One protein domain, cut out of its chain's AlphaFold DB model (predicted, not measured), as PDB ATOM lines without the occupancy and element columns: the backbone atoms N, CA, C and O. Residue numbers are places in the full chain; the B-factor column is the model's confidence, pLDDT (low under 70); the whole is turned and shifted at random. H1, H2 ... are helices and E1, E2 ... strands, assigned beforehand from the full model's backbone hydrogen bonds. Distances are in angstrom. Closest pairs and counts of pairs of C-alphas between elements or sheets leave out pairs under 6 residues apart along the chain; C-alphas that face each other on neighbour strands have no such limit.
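What this domain is: This is residues 11 to 61, 73 to 131 and 143 to 161 of the 317 residues of an uncharacterized protein of Frigoriglobus tundricola (UniProt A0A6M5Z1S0). A curled antiparallel sheet of five strands, E1 to E5, makes one side of the domain, and H4 packs on its long strand E2. H2 runs side by side with H4 on the side away from the sheet, H3 folds back from H2 as a helical hairpin, and residues 12 to 18, of which 12 to 17 belong to H1, stick out. You are reading 129 printed residues, with four named helices followed by five named strands; the sheet's order is E1, E2, E3, E4, E5, and the class is mixed, helices and strands. The whole is compact, with a radius of gyration of the C-alphas of 15.3 A and spans of 44 by 34 by 28 A.

How they stand to each other: Start at the sheet: E1 is residues 91 to 93, E2 96 to 106, E3 109 to 116, E4 124 to 128 and E5 145 to 148. It is strongly twisted and curled like part of a barrel; E1 and E5 are its edge strands. E1 to E4 form a meander, each strand the antiparallel neighbour of the one before. Look for N 91 and O 98, 2.9 A, between E1 and E2; N 104 and O 111, 2.8 A, between E2 and E3; N 125 and O 114, 2.8 A, between E3 and E4; and N 126 and O 147, 2.9 A, between E4 and E5. E2 bends by 69 degrees at residue 102; its residues 96 to 98 pair with E1 and 98 to 106 with E3. Now find H4, residues 80 to 87, which is on the sheet; its closest C-alphas to E2 are those of Ala 87 and Ile 99, 5.6 A. H2, residues 25 to 38, touches H4 at a shallow tilt of 10 degrees, the same way, closest at the C-alphas of His 34 and Leu 84, 6.8 A. With residues 27 to 31 alone H2 touches H3, residues 43 to 50, at a steep tilt of 42 degrees, opposite ways, closest at the C-alphas of Ala 27 and Leu 50, 5.6 A. H1, residues 11 to 17, touches no helix. Every O i to N i+4 pair is within hydrogen-bond range in H1, H3 and H4, and 9 of 10 in H2.

Where its parts are: Find C-alpha 96 at (44.003, 73.807, 91.418); from there E2 runs 25.6 A to C-alpha 106, and E3 spans 22.8 A. E4 spans 12.8 A, E5 10.0 A and E1 6.4 A. H2 begins at C-alpha 25, (27.314, 48.095, 92.539), and spans 19.8 A; H3 spans 10.4 A, H4 10.3 A and H1 9.6 A. E5 ends at C-alpha 148, (53.455, 68.186, 97.206).

The domain as a whole: The two C-alphas farthest apart, those of Pro 25 and Pro 131, are 44.3 A from each other. Residues 62 to 72 and 132 to 142 are not printed; each gap, from C-alpha 61 to 73 and from 131 to 143, is 12.1 A. Of the links that are printed whole, none is long; residues 149 to 161 hold no named element. The mean pLDDT of the printed part is 75.7, and 40 residues are under 70, among them residues 52 to 61, 73 to 77 and 103 to 111.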
ATOM      1  N   GLN A  11      46.823  47.827  90.286       86.31
ATOM      2  CA  GLN A  11      47.099  46.441  89.906       86.31
ATOM      3  C   GLN A  11      48.219  45.799  90.736       86.31
ATOM      4  O   GLN A  11      48.084  44.654  91.146       86.31
ATOM      5  N   ASN A  12      49.271  46.542  91.088       81.62
ATOM      6  CA  ASN A  12      50.338  46.039  91.962       81.62
ATOM      7  C   ASN A  12      49.846  45.662  93.367       81.62
ATOM      8  O   ASN A  12      50.329  44.695  93.949       81.62
ATOM      9  N   VAL A  13      48.888  46.412  93.919       79.88
ATOM     10  CA  VAL A  13      48.270  46.082  95.211       79.88
ATOM     11  C   VAL A  13      47.403  44.841  95.053       79.88
ATOM     12  O   VAL A  13      47.482  43.934  95.879       79.88
ATOM     13  N   TYR A  14      46.618  44.757  93.977       81.88
ATOM     14  CA  TYR A  14      45.813  43.571  93.686       81.88
ATOM     15  C   TYR A  14      46.689  42.333  93.493       81.88
ATOM     16  O   TYR A  14      46.392  41.287  94.058       81.88
ATOM     17  N   ASP A  15      47.819  42.455  92.801       79.50
ATOM     18  CA  ASP A  15      48.751  41.355  92.581       79.50
ATOM     19  C   ASP A  15      49.461  40.918  93.857       79.50
ATOM     20  O   ASP A  15      49.484  39.715  94.143       79.50
ATOM     21  N   LEU A  16      49.955  41.874  94.653       76.56
ATOM     22  CA  LEU A  16      50.538  41.620  95.972       76.56
ATOM     23  C   LEU A  16      49.549  40.887  96.883       76.56
ATOM     24  O   LEU A  16      49.910  39.929  97.570       76.56
ATOM     25  N   LEU A  17      48.296  41.345  96.890       73.81
ATOM     26  CA  LEU A  17      47.235  40.797  97.726       73.81
ATOM     27  C   LEU A  17      46.529  39.587  97.090       73.81
ATOM     28  O   LEU A  17      45.674  38.976  97.737       73.81
ATOM     29  N   GLN A  18      46.910  39.204  95.866       73.44
ATOM     30  CA  GLN A  18      46.244  38.181  95.051       73.44
ATOM     31  C   GLN A  18      44.718  38.369  95.032       73.44
ATOM     32  O   GLN A  18      43.947  37.417  95.178       73.44
ATOM     33  N   LEU A  19      44.296  39.626  94.924       75.06
ATOM     34  CA  LEU A  19      42.908  40.027  94.830       75.06
ATOM     35  C   LEU A  19      42.510  40.114  93.373       75.06
ATOM     36  O   LEU A  19      43.264  40.596  92.532       75.06
ATOM     37  N   GLU A  20      41.275  39.710  93.127       72.62
ATOM     38  CA  GLU A  20      40.597  40.054  91.897       72.62
ATOM     39  C   GLU A  20      39.733  41.279  92.153       72.62
ATOM     40  O   GLU A  20      38.857  41.205  93.023       72.62
ATOM     41  N   PRO A  21      39.986  42.415  91.474       71.19
ATOM     42  CA  PRO A  21      39.196  43.612  91.693       71.19
ATOM     43  C   PRO A  21      37.753  43.324  91.268       71.19
ATOM     44  O   PRO A  21      37.446  43.138  90.093       71.19
ATOM     45  N   GLY A  22      36.868  43.223  92.257       69.56
ATOM     46  CA  GLY A  22      35.427  43.236  92.049       69.56
ATOM     47  C   GLY A  22      34.910  44.665  92.135       69.56
ATOM     48  O   GLY A  22      35.496  45.486  92.831       69.56
ATOM     49  N   GLU A  23      33.794  44.958  91.477       79.31
ATOM     50  CA  GLU A  23      33.127  46.256  91.590       79.31
ATOM     51  C   GLU A  23      31.938  46.162  92.550       79.31
ATOM     52  O   GLU A  23      31.106  45.258  92.448       79.31
ATOM     53  N   SER A  24      31.836  47.107  93.486       83.94
ATOM     54  CA  SER A  24      30.653  47.293  94.325       83.94
ATOM     55  C   SER A  24      29.567  48.037  93.535       83.94
ATOM     56  O   SER A  24      29.754  49.217  93.223       83.94
ATOM     57  N   PRO A  25      28.396  47.420  93.261       87.50
ATOM     58  CA  PRO A  25      27.314  48.095  92.539       87.50
ATOM     59  C   PRO A  25      26.794  49.335  93.276       87.50
ATOM     60  O   PRO A  25      26.365  50.309  92.658       87.50
ATOM     61  N   GLU A  26      26.836  49.312  94.611       88.06
ATOM     62  CA  GLU A  26      26.443  50.453  95.433       88.06
ATOM     63  C   GLU A  26      27.430  51.615  95.289       88.06
ATOM     64  O   GLU A  26      26.994  52.741  95.040       88.06
ATOM     65  N   ALA A  27      28.737  51.339  95.377       87.94
ATOM     66  CA  ALA A  27      29.770  52.355  95.189       87.94
ATOM     67  C   ALA A  27      29.706  52.946  93.776       87.94
ATOM     68  O   ALA A  27      29.714  54.166  93.621       87.94
ATOM     69  N   ALA A  28      29.536  52.096  92.757       89.75
ATOM     70  CA  ALA A  28      29.371  52.522  91.371       89.75
ATOM     71  C   ALA A  28      28.180  53.476  91.204       89.75
ATOM     72  O   ALA A  28      28.307  54.527  90.577       89.75
ATOM     73  N   ARG A  29      27.032  53.167  91.825       93.25
ATOM     74  CA  ARG A  29      25.855  54.047  91.811       93.25
ATOM     75  C   ARG A  29      26.122  55.385  92.509       93.25
ATOM     76  O   ARG A  29      25.688  56.415  92.001       93.25
ATOM     77  N   MET A  30      26.794  55.377  93.662       93.00
ATOM     78  CA  MET A  30      27.120  56.600  94.408       93.00
ATOM     79  C   MET A  30      28.067  57.508  93.619       93.00
ATOM     80  O   MET A  30      27.803  58.702  93.497       93.00
ATOM     81  N   ILE A  31      29.124  56.931  93.039       92.38
ATOM     82  CA  ILE A  31      30.083  57.647  92.192       92.38
ATOM     83  C   ILE A  31      29.371  58.209  90.958       92.38
ATOM     84  O   ILE A  31      29.475  59.400  90.701       92.38
ATOM     85  N   ALA A  32      28.576  57.405  90.246       94.44
ATOM     86  CA  ALA A  32      27.861  57.868  89.056       94.44
ATOM     87  C   ALA A  32      26.883  59.019  89.358       94.44
ATOM     88  O   ALA A  32      26.801  59.978  88.589       94.44
ATOM     89  N   ALA A  33      26.158  58.952  90.481       95.81
ATOM     90  CA  ALA A  33      25.261  60.024  90.909       95.81
ATOM     91  C   ALA A  33      26.027  61.319  91.224       95.81
ATOM     92  O   ALA A  33      25.603  62.398  90.816       95.81
ATOM     93  N   HIS A  34      27.166  61.202  91.909       94.88
ATOM     94  CA  HIS A  34      28.041  62.334  92.183       94.88
ATOM     95  C   HIS A  34      28.604  62.941  90.893       94.88
ATOM     96  O   HIS A  34      28.482  64.148  90.687       94.88
ATOM     97  N   GLU A  35      29.162  62.121  89.996       94.94
ATOM     98  CA  GLU A  35      29.793  62.601  88.762       94.94
ATOM     99  C   GLU A  35      28.801  63.302  87.828       94.94
ATOM    100  O   GLU A  35      29.151  64.288  87.180       94.94
ATOM    101  N   ALA A  36      27.543  62.850  87.808       95.50
ATOM    102  CA  ALA A  36      26.476  63.496  87.051       95.50
ATOM    103  C   ALA A  36      26.155  64.920  87.544       95.50
ATOM    104  O   ALA A  36      25.691  65.746  86.757       95.50
ATOM    105  N   GLN A  37      26.381  65.210  88.829       96.19
ATOM    106  CA  GLN A  37      26.033  66.490  89.446       96.19
ATOM    107  C   GLN A  37      27.237  67.427  89.618       96.19
ATOM    108  O   GLN A  37      27.090  68.639  89.470       96.19
ATOM    109  N   HIS A  38      28.411  66.881  89.935       93.62
ATOM    110  CA  HIS A  38      29.578  67.647  90.382       93.62
ATOM    111  C   HIS A  38      30.794  67.526  89.452       93.62
ATOM    112  O   HIS A  38      31.754  68.276  89.612       93.62
ATOM    113  N   GLY A  39      30.732  66.650  88.445       90.94
ATOM    114  CA  GLY A  39      31.838  66.380  87.530       90.94
ATOM    115  C   GLY A  39      32.669  65.155  87.927       90.94
ATOM    116  O   GLY A  39      32.437  64.551  88.974       90.94
ATOM    117  N   PRO A  40      33.608  64.737  87.065       92.06
ATOM    118  CA  PRO A  40      34.298  63.467  87.218       92.06
ATOM    119  C   PRO A  40      35.289  63.463  88.387       92.06
ATOM    120  O   PRO A  40      35.985  64.448  88.632       92.06
ATOM    121  N   LEU A  41      35.412  62.313  89.044       89.50
ATOM    122  CA  LEU A  41      36.510  62.030  89.966       89.50
ATOM    123  C   LEU A  41      37.734  61.490  89.206       89.50
ATOM    124  O   LEU A  41      37.565  60.834  88.169       89.50
ATOM    125  N   PRO A  42      38.953  61.657  89.755       91.00
ATOM    126  CA  PRO A  42      40.139  60.967  89.262       91.00
ATOM    127  C   PRO A  42      39.916  59.456  89.139       91.00
ATOM    128  O   PRO A  42      39.369  58.819  90.046       91.00
ATOM    129  N   ALA A  43      40.335  58.865  88.021       89.31
ATOM    130  CA  ALA A  43      40.084  57.458  87.728       89.31
ATOM    131  C   ALA A  43      40.689  56.502  88.774       89.31
ATOM    132  O   ALA A  43      40.002  55.574  89.195       89.31
ATOM    133  N   SER A  44      41.913  56.753  89.255       87.19
ATOM    134  CA  SER A  44      42.546  55.920  90.286       87.19
ATOM    135  C   SER A  44      41.828  56.025  91.636       87.19
ATOM    136  O   SER A  44      41.721  55.032  92.355       87.19
ATOM    137  N   VAL A  45      41.258  57.191  91.964       87.88
ATOM    138  CA  VAL A  45      40.422  57.372  93.162       87.88
ATOM    139  C   VAL A  45      39.128  56.577  93.023       87.88
ATOM    140  O   VAL A  45      38.771  55.830  93.932       87.88
ATOM    141  N   LYS A  46      38.447  56.667  91.873       88.50
ATOM    142  CA  LYS A  46      37.241  55.865  91.613       88.50
ATOM    143  C   LYS A  46      37.508  54.377  91.731       88.50
ATOM    144  O   LYS A  46      36.787  53.701  92.453       88.50
ATOM    145  N   GLU A  47      38.538  53.885  91.047       86.81
ATOM    146  CA  GLU A  47      38.924  52.474  91.066       86.81
ATOM    147  C   GLU A  47      39.139  51.978  92.496       86.81
ATOM    148  O   GLU A  47      38.576  50.955  92.884       86.81
ATOM    149  N   TRP A  48      39.868  52.749  93.310       85.00
ATOM    150  CA  TRP A  48      40.099  52.403  94.707       85.00
ATOM    151  C   TRP A  48      38.793  52.229  95.481       85.00
ATOM    152  O   TRP A  48      38.607  51.225  96.158       85.00
ATOM    153  N   TYR A  49      37.855  53.166  95.351       84.88
ATOM    154  CA  TYR A  49      36.590  53.111  96.085       84.88
ATOM    155  C   TYR A  49      35.535  52.171  95.482       84.88
ATOM    156  O   TYR A  49      34.560  51.845  96.163       84.88
ATOM    157  N   LEU A  50      35.710  51.716  94.238       83.50
ATOM    158  CA  LEU A  50      34.850  50.708  93.614       83.50
ATOM    159  C   LEU A  50      35.093  49.312  94.186       83.50
ATOM    160  O   LEU A  50      34.147  48.523  94.237       83.50
ATOM    161  N   VAL A  51      36.314  49.010  94.636       76.44
ATOM    162  CA  VAL A  51      36.650  47.684  95.159       76.44
ATOM    163  C   VAL A  51      36.037  47.477  96.549       76.44
ATOM    164  O   VAL A  51      36.393  48.186  97.501       76.44
ATOM    165  N   PRO A  52      35.133  46.488  96.725       64.00
ATOM    166  CA  PRO A  52      34.649  46.117  98.045       64.00
ATOM    167  C   PRO A  52      35.842  45.822  98.957       64.00
ATOM    168  O   PRO A  52      36.716  45.046  98.592       64.00
ATOM    169  N   GLN A  53      35.854  46.396 100.164       53.88
ATOM    170  CA  GLN A  53      36.929  46.244 101.162       53.88
ATOM    171  C   GLN A  53      38.181  47.125 100.986       53.88
ATOM    172  O   GLN A  53      38.987  47.163 101.911       53.88
ATOM    173  N   ALA A  54      38.302  47.934  99.926       52.97
ATOM    174  CA  ALA A  54      39.407  48.895  99.808       52.97
ATOM    175  C   ALA A  54      39.369  50.005 100.885       52.97
ATOM    176  O   ALA A  54      40.400  50.346 101.459       52.97
ATOM    177  N   ALA A  55      38.177  50.505 101.240       46.00
ATOM    178  CA  ALA A  55      37.976  51.455 102.348       46.00
ATOM    179  C   ALA A  55      37.835  50.802 103.757       46.00
ATOM    180  O   ALA A  55      38.346  51.361 104.727       46.00
ATOM    181  N   PRO A  56      37.220  49.608 103.929       43.75
ATOM    182  CA  PRO A  56      37.165  48.888 105.214       43.75
ATOM    183  C   PRO A  56      38.494  48.427 105.823       43.75
ATOM    184  O   PRO A  56      38.519  48.032 106.989       43.75
ATOM    185  N   LEU A  57      39.606  48.501 105.095       43.00
ATOM    186  CA  LEU A  57      40.934  48.281 105.671       43.00
ATOM    187  C   LEU A  57      41.303  49.312 106.763       43.00
ATOM    188  O   LEU A  57      42.224  49.079 107.542       43.00
ATOM    189  N   ALA A  58      40.519  50.387 106.884       37.97
ATOM    190  CA  ALA A  58      40.567  51.375 107.953       37.97
ATOM    191  C   ALA A  58      39.708  51.036 109.200       37.97
ATOM    192  O   ALA A  58      39.446  51.914 110.027       37.97
ATOM    193  N   SER A  59      39.236  49.794 109.373       34.59
ATOM    194  CA  SER A  59      38.457  49.432 110.566       34.59
ATOM    195  C   SER A  59      39.320  49.391 111.832       34.59
ATOM    196  O   SER A  59      40.178  48.523 112.009       34.59
ATOM    197  N   ARG A  60      39.012  50.309 112.758       36.38
ATOM    198  CA  ARG A  60      39.424  50.322 114.169       36.38
ATOM    199  C   ARG A  60      38.825  49.138 114.935       36.38
ATOM    200  O   ARG A  60      37.966  49.318 115.794       36.38
ATOM    201  N   THR A  61      39.308  47.931 114.693       36.31
ATOM    202  CA  THR A  61      39.178  46.838 115.657       36.31
ATOM    203  C   THR A  61      40.504  46.100 115.735       36.31
ATOM    204  O   THR A  61      41.103  45.743 114.724       36.31
ATOM    205  N   PRO A  73      48.469  55.829 115.265       40.91
ATOM    206  CA  PRO A  73      47.392  55.643 114.297       40.91
ATOM    207  C   PRO A  73      47.766  56.214 112.922       40.91
ATOM    208  O   PRO A  73      47.711  57.433 112.741       40.91
ATOM    209  N   PRO A  74      48.112  55.372 111.928       47.88
ATOM    210  CA  PRO A  74      48.104  55.847 110.564       47.88
ATOM    211  C   PRO A  74      46.644  56.172 110.250       47.88
ATOM    212  O   PRO A  74      45.723  55.471 110.680       47.88
ATOM    213  N   GLY A  75      46.432  57.302 109.594       53.88
ATOM    214  CA  GLY A  75      45.108  57.815 109.304       53.88
ATOM    215  C   GLY A  75      44.224  56.794 108.617       53.88
ATOM    216  O   GLY A  75      44.688  55.964 107.840       53.88
ATOM    217  N   SER A  76      42.933  56.854 108.909       58.75
ATOM    218  CA  SER A  76      41.954  56.094 108.148       58.75
ATOM    219  C   SER A  76      41.746  56.786 106.809       58.75
ATOM    220  O   SER A  76      41.450  57.987 106.779       58.75
ATOM    221  N   ALA A  77      41.852  56.031 105.712       68.06
ATOM    222  CA  ALA A  77      41.243  56.453 104.456       68.06
ATOM    223  C   ALA A  77      39.788  56.853 104.744       68.06
ATOM    224  O   ALA A  77      39.082  56.149 105.475       68.06
ATOM    225  N   LEU A  78      39.362  58.004 104.225       74.81
ATOM    226  CA  LEU A  78      37.992  58.464 104.419       74.81
ATOM    227  C   LEU A  78      37.040  57.491 103.722       74.81
ATOM    228  O   LEU A  78      37.378  56.915 102.686       74.81
ATOM    229  N   ASP A  79      35.848  57.293 104.280       81.06
ATOM    230  CA  ASP A  79      34.825  56.501 103.606       81.06
ATOM    231  C   ASP A  79      34.368  57.187 102.305       81.06
ATOM    232  O   ASP A  79      34.512  58.402 102.131       81.06
ATOM    233  N   LEU A  80      33.793  56.402 101.386       85.31
ATOM    234  CA  LEU A  80      33.378  56.905 100.075       85.31
ATOM    235  C   LEU A  80      32.399  58.078 100.192       85.31
ATOM    236  O   LEU A  80      32.525  59.044  99.448       85.31
ATOM    237  N   LYS A  81      31.438  58.033 101.121       86.44
ATOM    238  CA  LYS A  81      30.462  59.115 101.268       86.44
ATOM    239  C   LYS A  81      31.168  60.418 101.645       86.44
ATOM    240  O   LYS A  81      30.933  61.433 101.000       86.44
ATOM    241  N   THR A  82      32.082  60.366 102.609       84.94
ATOM    242  CA  THR A  82      32.878  61.525 103.022       84.94
ATOM    243  C   THR A  82      33.730  62.075 101.872       84.94
ATOM    244  O   THR A  82      33.814  63.292 101.703       84.94
ATOM    245  N   VAL A  83      34.339  61.211 101.049       86.62
ATOM    246  CA  VAL A  83      35.102  61.653  99.868       86.62
ATOM    247  C   VAL A  83      34.204  62.329  98.835       86.62
ATOM    248  O   VAL A  83      34.568  63.389  98.329       86.62
ATOM    249  N   LEU A  84      33.024  61.770  98.548       89.88
ATOM    250  CA  LEU A  84      32.068  62.365  97.607       89.88
ATOM    251  C   LEU A  84      31.532  63.711  98.110       89.88
ATOM    252  O   LEU A  84      31.461  64.665  97.338       89.88
ATOM    253  N   ASP A  85      31.214  63.820  99.401       89.00
ATOM    254  CA  ASP A  85      30.756  65.074 100.007       89.00
ATOM    255  C   ASP A  85      31.839  66.166  99.898       89.00
ATOM    256  O   ASP A  85      31.544  67.321  99.584       89.00
ATOM    257  N   ARG A  86      33.118  65.805 100.078       87.88
ATOM    258  CA  ARG A  86      34.254  66.726  99.893       87.88
ATOM    259  C   ARG A  86      34.504  67.069  98.429       87.88
ATOM    260  O   ARG A  86      34.826  68.210  98.123       87.88
ATOM    261  N   ALA A  87      34.336  66.116  97.518       88.81
ATOM    262  CA  ALA A  87      34.490  66.357  96.089       88.81
ATOM    263  C   ALA A  87      33.415  67.286  95.512       88.81
ATOM    264  O   ALA A  87      33.670  67.978  94.531       88.81
ATOM    265  N   ALA A  88      32.250  67.384  96.160       91.19
ATOM    266  CA  ALA A  88      31.219  68.351  95.792       91.19
ATOM    267  C   ALA A  88      31.622  69.797  96.146       91.19
ATOM    268  O   ALA A  88      31.081  70.752  95.582       91.19
ATOM    269  N   HIS A  89      32.579  69.955  97.067       90.19
ATOM    270  CA  HIS A  89      33.061  71.230  97.590       90.19
ATOM    271  C   HIS A  89      34.599  71.228  97.689       90.19
ATOM    272  O   HIS A  89      35.141  71.301  98.797       90.19
ATOM    273  N   PRO A  90      35.318  71.115  96.555       88.56
ATOM    274  CA  PRO A  90      36.764  70.967  96.579       88.56
ATOM    275  C   PRO A  90      37.439  72.229  97.120       88.56
ATOM    276  O   PRO A  90      36.979  73.354  96.904       88.56
ATOM    277  N   VAL A  91      38.580  72.043  97.780       84.31
ATOM    278  CA  VAL A  91      39.436  73.149  98.210       84.31
ATOM    279  C   VAL A  91      40.126  73.713  96.974       84.31
ATOM    280  O   VAL A  91      40.851  73.000  96.280       84.31
ATOM    281  N   VAL A  92      39.895  74.990  96.675       84.31
ATOM    282  CA  VAL A  92      40.529  75.667  95.538       84.31
ATOM    283  C   VAL A  92      41.809  76.342  96.011       84.31
ATOM    284  O   VAL A  92      41.774  77.246  96.841       84.31
ATOM    285  N   THR A  93      42.937  75.907  95.460       80.25
ATOM    286  CA  THR A  93      44.270  76.464  95.723       80.25
ATOM    287  C   THR A  93      44.841  77.109  94.458       80.25
ATOM    288  O   THR A  93      44.277  76.970  93.369       80.25
ATOM    289  N   SER A  94      45.996  77.772  94.562       76.81
ATOM    290  CA  SER A  94      46.754  78.244  93.390       76.81
ATOM    291  C   SER A  94      47.175  77.108  92.449       76.81
ATOM    292  O   SER A  94      47.322  77.333  91.249       76.81
ATOM    293  N   SER A  95      47.324  75.891  92.976       75.12
ATOM    294  CA  SER A  95      47.686  74.682  92.227       75.12
ATOM    295  C   SER A  95      46.476  73.950  91.628       75.12
ATOM    296  O   SER A  95      46.657  72.990  90.882       75.12
ATOM    297  N   GLY A  96      45.247  74.390  91.927       84.50
ATOM    298  CA  GLY A  96      44.003  73.807  91.418       84.50
ATOM    299  C   GLY A  96      43.036  73.341  92.508       84.50
ATOM    300  O   GLY A  96      43.229  73.596  93.699       84.50
ATOM    301  N   ALA A  97      41.965  72.674  92.073       86.69
ATOM    302  CA  ALA A  97      40.958  72.083  92.949       86.69
ATOM    303  C   ALA A  97      41.459  70.754  93.527       86.69
ATOM    304  O   ALA A  97      41.937  69.891  92.785       86.69
ATOM    305  N   MET A  98      41.327  70.599  94.841       87.25
ATOM    306  CA  MET A  98      41.816  69.445  95.587       87.25
ATOM    307  C   MET A  98      40.734  68.866  96.499       87.25
ATOM    308  O   MET A  98      39.865  69.591  96.990       87.25
ATOM    309  N   ILE A  99      40.803  67.560  96.750       86.81
ATOM    310  CA  ILE A  99      39.885  66.850  97.652       86.81
ATOM    311  C   ILE A  99      40.665  66.092  98.720       86.81
ATOM    312  O   ILE A  99      41.680  65.462  98.431       86.81
ATOM    313  N   GLY A 100      40.186  66.138  99.963       82.94
ATOM    314  CA  GLY A 100      40.764  65.360 101.056       82.94
ATOM    315  C   GLY A 100      40.358  63.891 100.975       82.94
ATOM    316  O   GLY A 100      39.170  63.597 100.863       82.94
ATOM    317  N   ILE A 101      41.337  62.994 101.078       77.75
ATOM    318  CA  ILE A 101      41.167  61.533 100.943       77.75
ATOM    319  C   ILE A 101      41.539  60.760 102.212       77.75
ATOM    320  O   ILE A 101      41.098  59.628 102.406       77.75
ATOM    321  N   MET A 102      42.333  61.363 103.099       77.50
ATOM    322  CA  MET A 102      42.777  60.729 104.336       77.50
ATOM    323  C   MET A 102      43.023  61.769 105.430       77.50
ATOM    324  O   MET A 102      43.488  62.881 105.158       77.50
ATOM    325  N   GLU A 103      42.743  61.369 106.667       69.38
ATOM    326  CA  GLU A 103      43.044  62.122 107.884       69.38
ATOM    327  C   GLU A 103      43.954  61.277 108.778       69.38
ATOM    328  O   GLU A 103      43.550  60.226 109.272       69.38
ATOM    329  N   THR A 104      45.195  61.723 108.962       66.94
ATOM    330  CA  THR A 104      46.177  61.163 109.908       66.94
ATOM    331  C   THR A 104      46.274  62.025 111.154       66.94
ATOM    332  O   THR A 104      45.979  63.209 111.090       66.94
ATOM    333  N   TYR A 105      46.780  61.471 112.254       60.56
ATOM    334  CA  TYR A 105      47.235  62.270 113.390       60.56
ATOM    335  C   TYR A 105      48.754  62.170 113.507       60.56
ATOM    336  O   TYR A 105      49.299  61.068 113.577       60.56
ATOM    337  N   VAL A 106      49.441  63.312 113.524       57.19
ATOM    338  CA  VAL A 106      50.876  63.400 113.817       57.19
ATOM    339  C   VAL A 106      51.006  64.045 115.191       57.19
ATOM    340  O   VAL A 106      50.883  65.256 115.346       57.19
ATOM    341  N   GLY A 107      51.175  63.213 116.220       66.56
ATOM    342  CA  GLY A 107      51.023  63.660 117.607       66.56
ATOM    343  C   GLY A 107      49.555  63.950 117.927       66.56
ATOM    344  O   GLY A 107      48.715  63.063 117.788       66.56
ATOM    345  N   GLU A 108      49.253  65.178 118.350       58.59
ATOM    346  CA  GLU A 108      47.888  65.638 118.664       58.59
ATOM    347  C   GLU A 108      47.200  66.348 117.484       58.59
ATOM    348  O   GLU A 108      46.004  66.630 117.547       58.59
ATOM    349  N   TRP A 109      47.927  66.605 116.393       54.53
ATOM    350  CA  TRP A 109      47.440  67.415 115.277       54.53
ATOM    351  C   TRP A 109      46.952  66.554 114.107       54.53
ATOM    352  O   TRP A 109      47.635  65.595 113.723       54.53
ATOM    353  N   PRO A 110      45.787  66.875 113.512       59.41
ATOM    354  CA  PRO A 110      45.319  66.204 112.312       59.41
ATOM    355  C   PRO A 110      46.154  66.651 111.102       59.41
ATOM    356  O   PRO A 110      46.123  67.811 110.701       59.41
ATOM    357  N   ALA A 111      46.878  65.720 110.492       63.41
ATOM    358  CA  ALA A 111      47.514  65.903 109.195       63.41
ATOM    359  C   ALA A 111      46.588  65.391 108.084       63.41
ATOM    360  O   ALA A 111      46.062  64.275 108.146       63.41
ATOM    361  N   TRP A 112      46.418  66.204 107.046       70.44
ATOM    362  CA  TRP A 112      45.494  65.944 105.946       70.44
ATOM    363  C   TRP A 112      46.237  65.602 104.664       70.44
ATOM    364  O   TRP A 112      47.281  66.187 104.366       70.44
ATOM    365  N   TRP A 113      45.646  64.693 103.890       78.69
ATOM    366  CA  TRP A 113      46.155  64.289 102.585       78.69
ATOM    367  C   TRP A 113      45.104  64.568 101.528       78.69
ATOM    368  O   TRP A 113      43.934  64.192 101.689       78.69
ATOM    369  N   MET A 114      45.522  65.233 100.458       82.31
ATOM    370  CA  MET A 114      44.645  65.633  99.370       82.31
ATOM    371  C   MET A 114      45.168  65.181  98.018       82.31
ATOM    372  O   MET A 114      46.368  65.008  97.832       82.31
ATOM    373  N   VAL A 115      44.252  65.048  97.068       84.50
ATOM    374  CA  VAL A 115      44.559  64.819  95.656       84.50
ATOM    375  C   VAL A 115      44.026  65.949  94.800       84.50
ATOM    376  O   VAL A 115      42.974  66.512  95.106       84.50
ATOM    377  N   ASP A 116      44.738  66.264  93.721       86.44
ATOM    378  CA  ASP A 116      44.223  67.151  92.682       86.44
ATOM    379  C   ASP A 116      43.115  66.471  91.852       86.44
ATOM    380  O   ASP A 116      43.090  65.253  91.692       86.44
ATOM    381  N   LEU A 117      42.172  67.257  91.326       85.62
ATOM    382  CA  LEU A 117      41.102  66.757  90.445       85.62
ATOM    383  C   LEU A 117      41.475  66.798  88.950       85.62
ATOM    384  O   LEU A 117      40.644  66.507  88.093       85.62
ATOM    385  N   GLY A 118      42.701  67.206  88.613       83.62
ATOM    386  CA  GLY A 118      43.106  67.481  87.230       83.62
ATOM    387  C   GLY A 118      43.672  66.275  86.482       83.62
ATOM    388  O   GLY A 118      43.907  66.362  85.274       83.62
ATOM    389  N   ARG A 119      43.937  65.171  87.186       86.69
ATOM    390  CA  ARG A 119      44.650  64.001  86.669       86.69
ATOM    391  C   ARG A 119      43.898  62.723  87.004       86.69
ATOM    392  O   ARG A 119      43.289  62.616  88.060       86.69
ATOM    393  N   ASP A 120      44.010  61.725  86.132       87.25
ATOM    394  CA  ASP A 120      43.397  60.415  86.374       87.25
ATOM    395  C   ASP A 120      44.071  59.661  87.523       87.25
ATOM    396  O   ASP A 120      43.388  58.993  88.295       87.25
ATOM    397  N   ASN A 121      45.393  59.807  87.650       86.69
ATOM    398  CA  ASN A 121      46.155  59.376  88.813       86.69
ATOM    399  C   ASN A 121      46.822  60.599  89.454       86.69
ATOM    400  O   ASN A 121      47.881  61.031  88.989       86.69
ATOM    401  N   PRO A 122      46.157  61.228  90.429       87.50
ATOM    402  CA  PRO A 122      46.535  62.544  90.904       87.50
ATOM    403  C   PRO A 122      47.728  62.488  91.845       87.50
ATOM    404  O   PRO A 122      48.030  61.449  92.438       87.50
ATOM    405  N   MET A 123      48.408  63.623  91.975       87.69
ATOM    406  CA  MET A 123      49.482  63.754  92.951       87.69
ATOM    407  C   MET A 123      48.904  63.900  94.354       87.69
ATOM    408  O   MET A 123      47.778  64.374  94.525       87.69
ATOM    409  N   ILE A 124      49.700  63.541  95.358       84.12
ATOM    410  CA  ILE A 124      49.305  63.670  96.756       84.12
ATOM    411  C   ILE A 124      49.944  64.904  97.380       84.12
ATOM    412  O   ILE A 124      51.150  65.134  97.285       84.12
ATOM    413  N   TRP A 125      49.113  65.669  98.071       83.50
ATOM    414  CA  TRP A 125      49.493  66.850  98.827       83.50
ATOM    415  C   TRP A 125      49.309  66.571 100.307       83.50
ATOM    416  O   TRP A 125      48.294  66.002 100.713       83.50
ATOM    417  N   ARG A 126      50.277  66.998 101.112       81.81
ATOM    418  CA  ARG A 126      50.228  66.898 102.566       81.81
ATOM    419  C   ARG A 126      50.168  68.292 103.171       81.81
ATOM    420  O   ARG A 126      50.891  69.200 102.753       81.81
ATOM    421  N   LEU A 127      49.317  68.437 104.177       74.75
ATOM    422  CA  LEU A 127      49.335  69.601 105.045       74.75
ATOM    423  C   LEU A 127      50.574  69.558 105.942       74.75
ATOM    424  O   LEU A 127      50.781  68.567 106.650       74.75
ATOM    425  N   ILE A 128      51.375  70.617 105.930       69.50
ATOM    426  CA  ILE A 128      52.471  70.780 106.886       69.50
ATOM    427  C   ILE A 128      52.094  71.900 107.838       69.50
ATOM    428  O   ILE A 128      51.620  72.947 107.392       69.50
ATOM    429  N   ASP A 129      52.335  71.681 109.128       63.56
ATOM    430  CA  ASP A 129      52.406  72.779 110.084       63.56
ATOM    431  C   ASP A 129      53.434  73.794 109.578       63.56
ATOM    432  O   ASP A 129      54.492  73.409 109.071       63.56
ATOM    433  N   ASP A 130      53.098  75.080 109.659       57.66
ATOM    434  CA  ASP A 130      53.975  76.160 109.220       57.66
ATOM    435  C   ASP A 130      55.388  75.953 109.808       57.66
ATOM    436  O   ASP A 130      55.551  75.994 111.033       57.66
ATOM    437  N   PRO A 131      56.414  75.677 108.977       51.38
ATOM    438  CA  PRO A 131      57.763  75.413 109.469       51.38
ATOM    439  C   PRO A 131      58.366  76.626 110.186       51.38
ATOM    440  O   PRO A 131      59.322  76.458 110.944       51.38
ATOM    441  N   PHE A 143      45.662  79.775 105.794       50.59
ATOM    442  CA  PHE A 143      47.058  80.014 106.202       50.59
ATOM    443  C   PHE A 143      47.954  78.773 106.191       50.59
ATOM    444  O   PHE A 143      49.160  78.893 106.387       50.59
ATOM    445  N   MET A 144      47.403  77.584 105.948       60.81
ATOM    446  CA  MET A 144      48.203  76.363 105.964       60.81
ATOM    447  C   MET A 144      48.884  76.136 104.608       60.81
ATOM    448  O   MET A 144      48.242  76.182 103.556       60.81
ATOM    449  N   ALA A 145      50.189  75.863 104.628       65.88
ATOM    450  CA  ALA A 145      50.951  75.569 103.422       65.88
ATOM    451  C   ALA A 145      50.773  74.095 103.020       65.88
ATOM    452  O   ALA A 145      51.208  73.174 103.713       65.88
ATOM    453  N   TRP A 146      50.153  73.870 101.864       71.19
ATOM    454  CA  TRP A 146      50.111  72.557 101.227       71.19
ATOM    455  C   TRP A 146      51.414  72.312 100.481       71.19
ATOM    456  O   TRP A 146      51.794  73.119  99.631       71.19
ATOM    457  N   ARG A 147      52.079  71.186 100.753       74.88
ATOM    458  CA  ARG A 147      53.228  70.756  99.951       74.88
ATOM    459  C   ARG A 147      52.945  69.450  99.241       74.88
ATOM    460  O   ARG A 147      52.300  68.547  99.776       74.88
ATOM    461  N   LEU A 148      53.444  69.384  98.019       74.25
ATOM    462  CA  LEU A 148      53.455  68.186  97.206       74.25
ATOM    463  C   LEU A 148      54.402  67.166  97.853       74.25
ATOM    464  O   LEU A 148      55.523  67.523  98.223       74.25
ATOM    465  N   ILE A 149      53.961  65.916  98.011       72.94
ATOM    466  CA  ILE A 149      54.877  64.840  98.416       72.94
ATOM    467  C   ILE A 149      55.925  64.678  97.327       72.94
ATOM    468  O   ILE A 149      55.577  64.586  96.148       72.94
ATOM    469  N   GLY A 150      57.192  64.603  97.728       64.81
ATOM    470  CA  GLY A 150      58.257  64.334  96.785       64.81
ATOM    471  C   GLY A 150      58.747  65.546  96.010       64.81
ATOM    472  O   GLY A 150      59.644  65.415  95.184       64.81
ATOM    473  N   ASP A 151      58.216  66.736  96.281       75.25
ATOM    474  CA  ASP A 151      58.868  67.960  95.831       75.25
ATOM    475  C   ASP A 151      60.360  67.920  96.253       75.25
ATOM    476  O   ASP A 151      60.631  67.662  97.432       75.25
ATOM    477  N   PRO A 152      61.327  68.106  95.326       69.62
ATOM    478  CA  PRO A 152      62.758  68.061  95.634       69.62
ATOM    479  C   PRO A 152      63.173  68.982  96.786       69.62
ATOM    480  O   PRO A 152      64.099  68.652  97.527       69.62
ATOM    481  N   ASP A 153      62.458  70.098  96.952       71.25
ATOM    482  CA  ASP A 153      62.664  71.078  98.025       71.25
ATOM    483  C   ASP A 153      61.622  70.934  99.162       71.25
ATOM    484  O   ASP A 153      61.540  71.758 100.083       71.25
ATOM    485  N   GLY A 154      60.780  69.900  99.097       66.38
ATOM    486  CA  GLY A 154      59.637  69.673  99.972       66.38
ATOM    487  C   GLY A 154      59.806  68.522 100.963       66.38
ATOM    488  O   GLY A 154      60.879  68.277 101.510       66.38
ATOM    489  N   ILE A 155      58.687  67.863 101.275       61.22
ATOM    490  CA  ILE A 155      58.655  66.712 102.184       61.22
ATOM    491  C   ILE A 155      58.951  65.444 101.396       61.22
ATOM    492  O   ILE A 155      58.298  65.195 100.384       61.22
ATOM    493  N   GLU A 156      59.845  64.615 101.942       66.50
ATOM    494  CA  GLU A 156      60.169  63.282 101.414       66.50
ATOM    495  C   GLU A 156      60.573  63.344  99.926       66.50
ATOM    496  O   GLU A 156      59.918  62.715  99.097       66.50
ATOM    497  N   PRO A 157      61.616  64.115  99.550       67.75
ATOM    498  CA  PRO A 157      62.019  64.329  98.151       67.75
ATOM    499  C   PRO A 157      62.332  63.027  97.393       67.75
ATOM    500  O   PRO A 157      62.216  62.957  96.167       67.75
ATOM    501  N   GLU A 158      62.665  61.956  98.116       71.56
ATOM    502  CA  GLU A 158      62.811  60.598  97.595       71.56
ATOM    503  C   GLU A 158      61.505  59.987  97.045       71.56
ATOM    504  O   GLU A 158      61.536  58.924  96.426       71.56
ATOM    505  N   ARG A 159      60.363  60.656  97.245       73.38
ATOM    506  CA  ARG A 159      59.019  60.262  96.796       73.38
ATOM    507  C   ARG A 159      58.472  61.163  95.680       73.38
ATOM    508  O   ARG A 159      57.260  61.241  95.506       73.38
ATOM    509  N   SER A 160      59.344  61.825  94.913       66.75
ATOM    510  CA  SER A 160      59.013  62.782  93.822       66.75
ATOM    511  C   SER A 160      57.982  62.298  92.812       66.75
ATOM    512  O   SER A 160      57.220  63.099  92.271       66.75
ATOM    513  N   ASP A 161      57.904  60.987  92.615       69.12
ATOM    514  CA  ASP A 161      57.023  60.373  91.628       69.12
ATOM    515  C   ASP A 161      55.744  59.778  92.241       69.12
ATOM    516  O   ASP A 161      55.060  58.971  91.602       69.12
TER     517      ASP A 161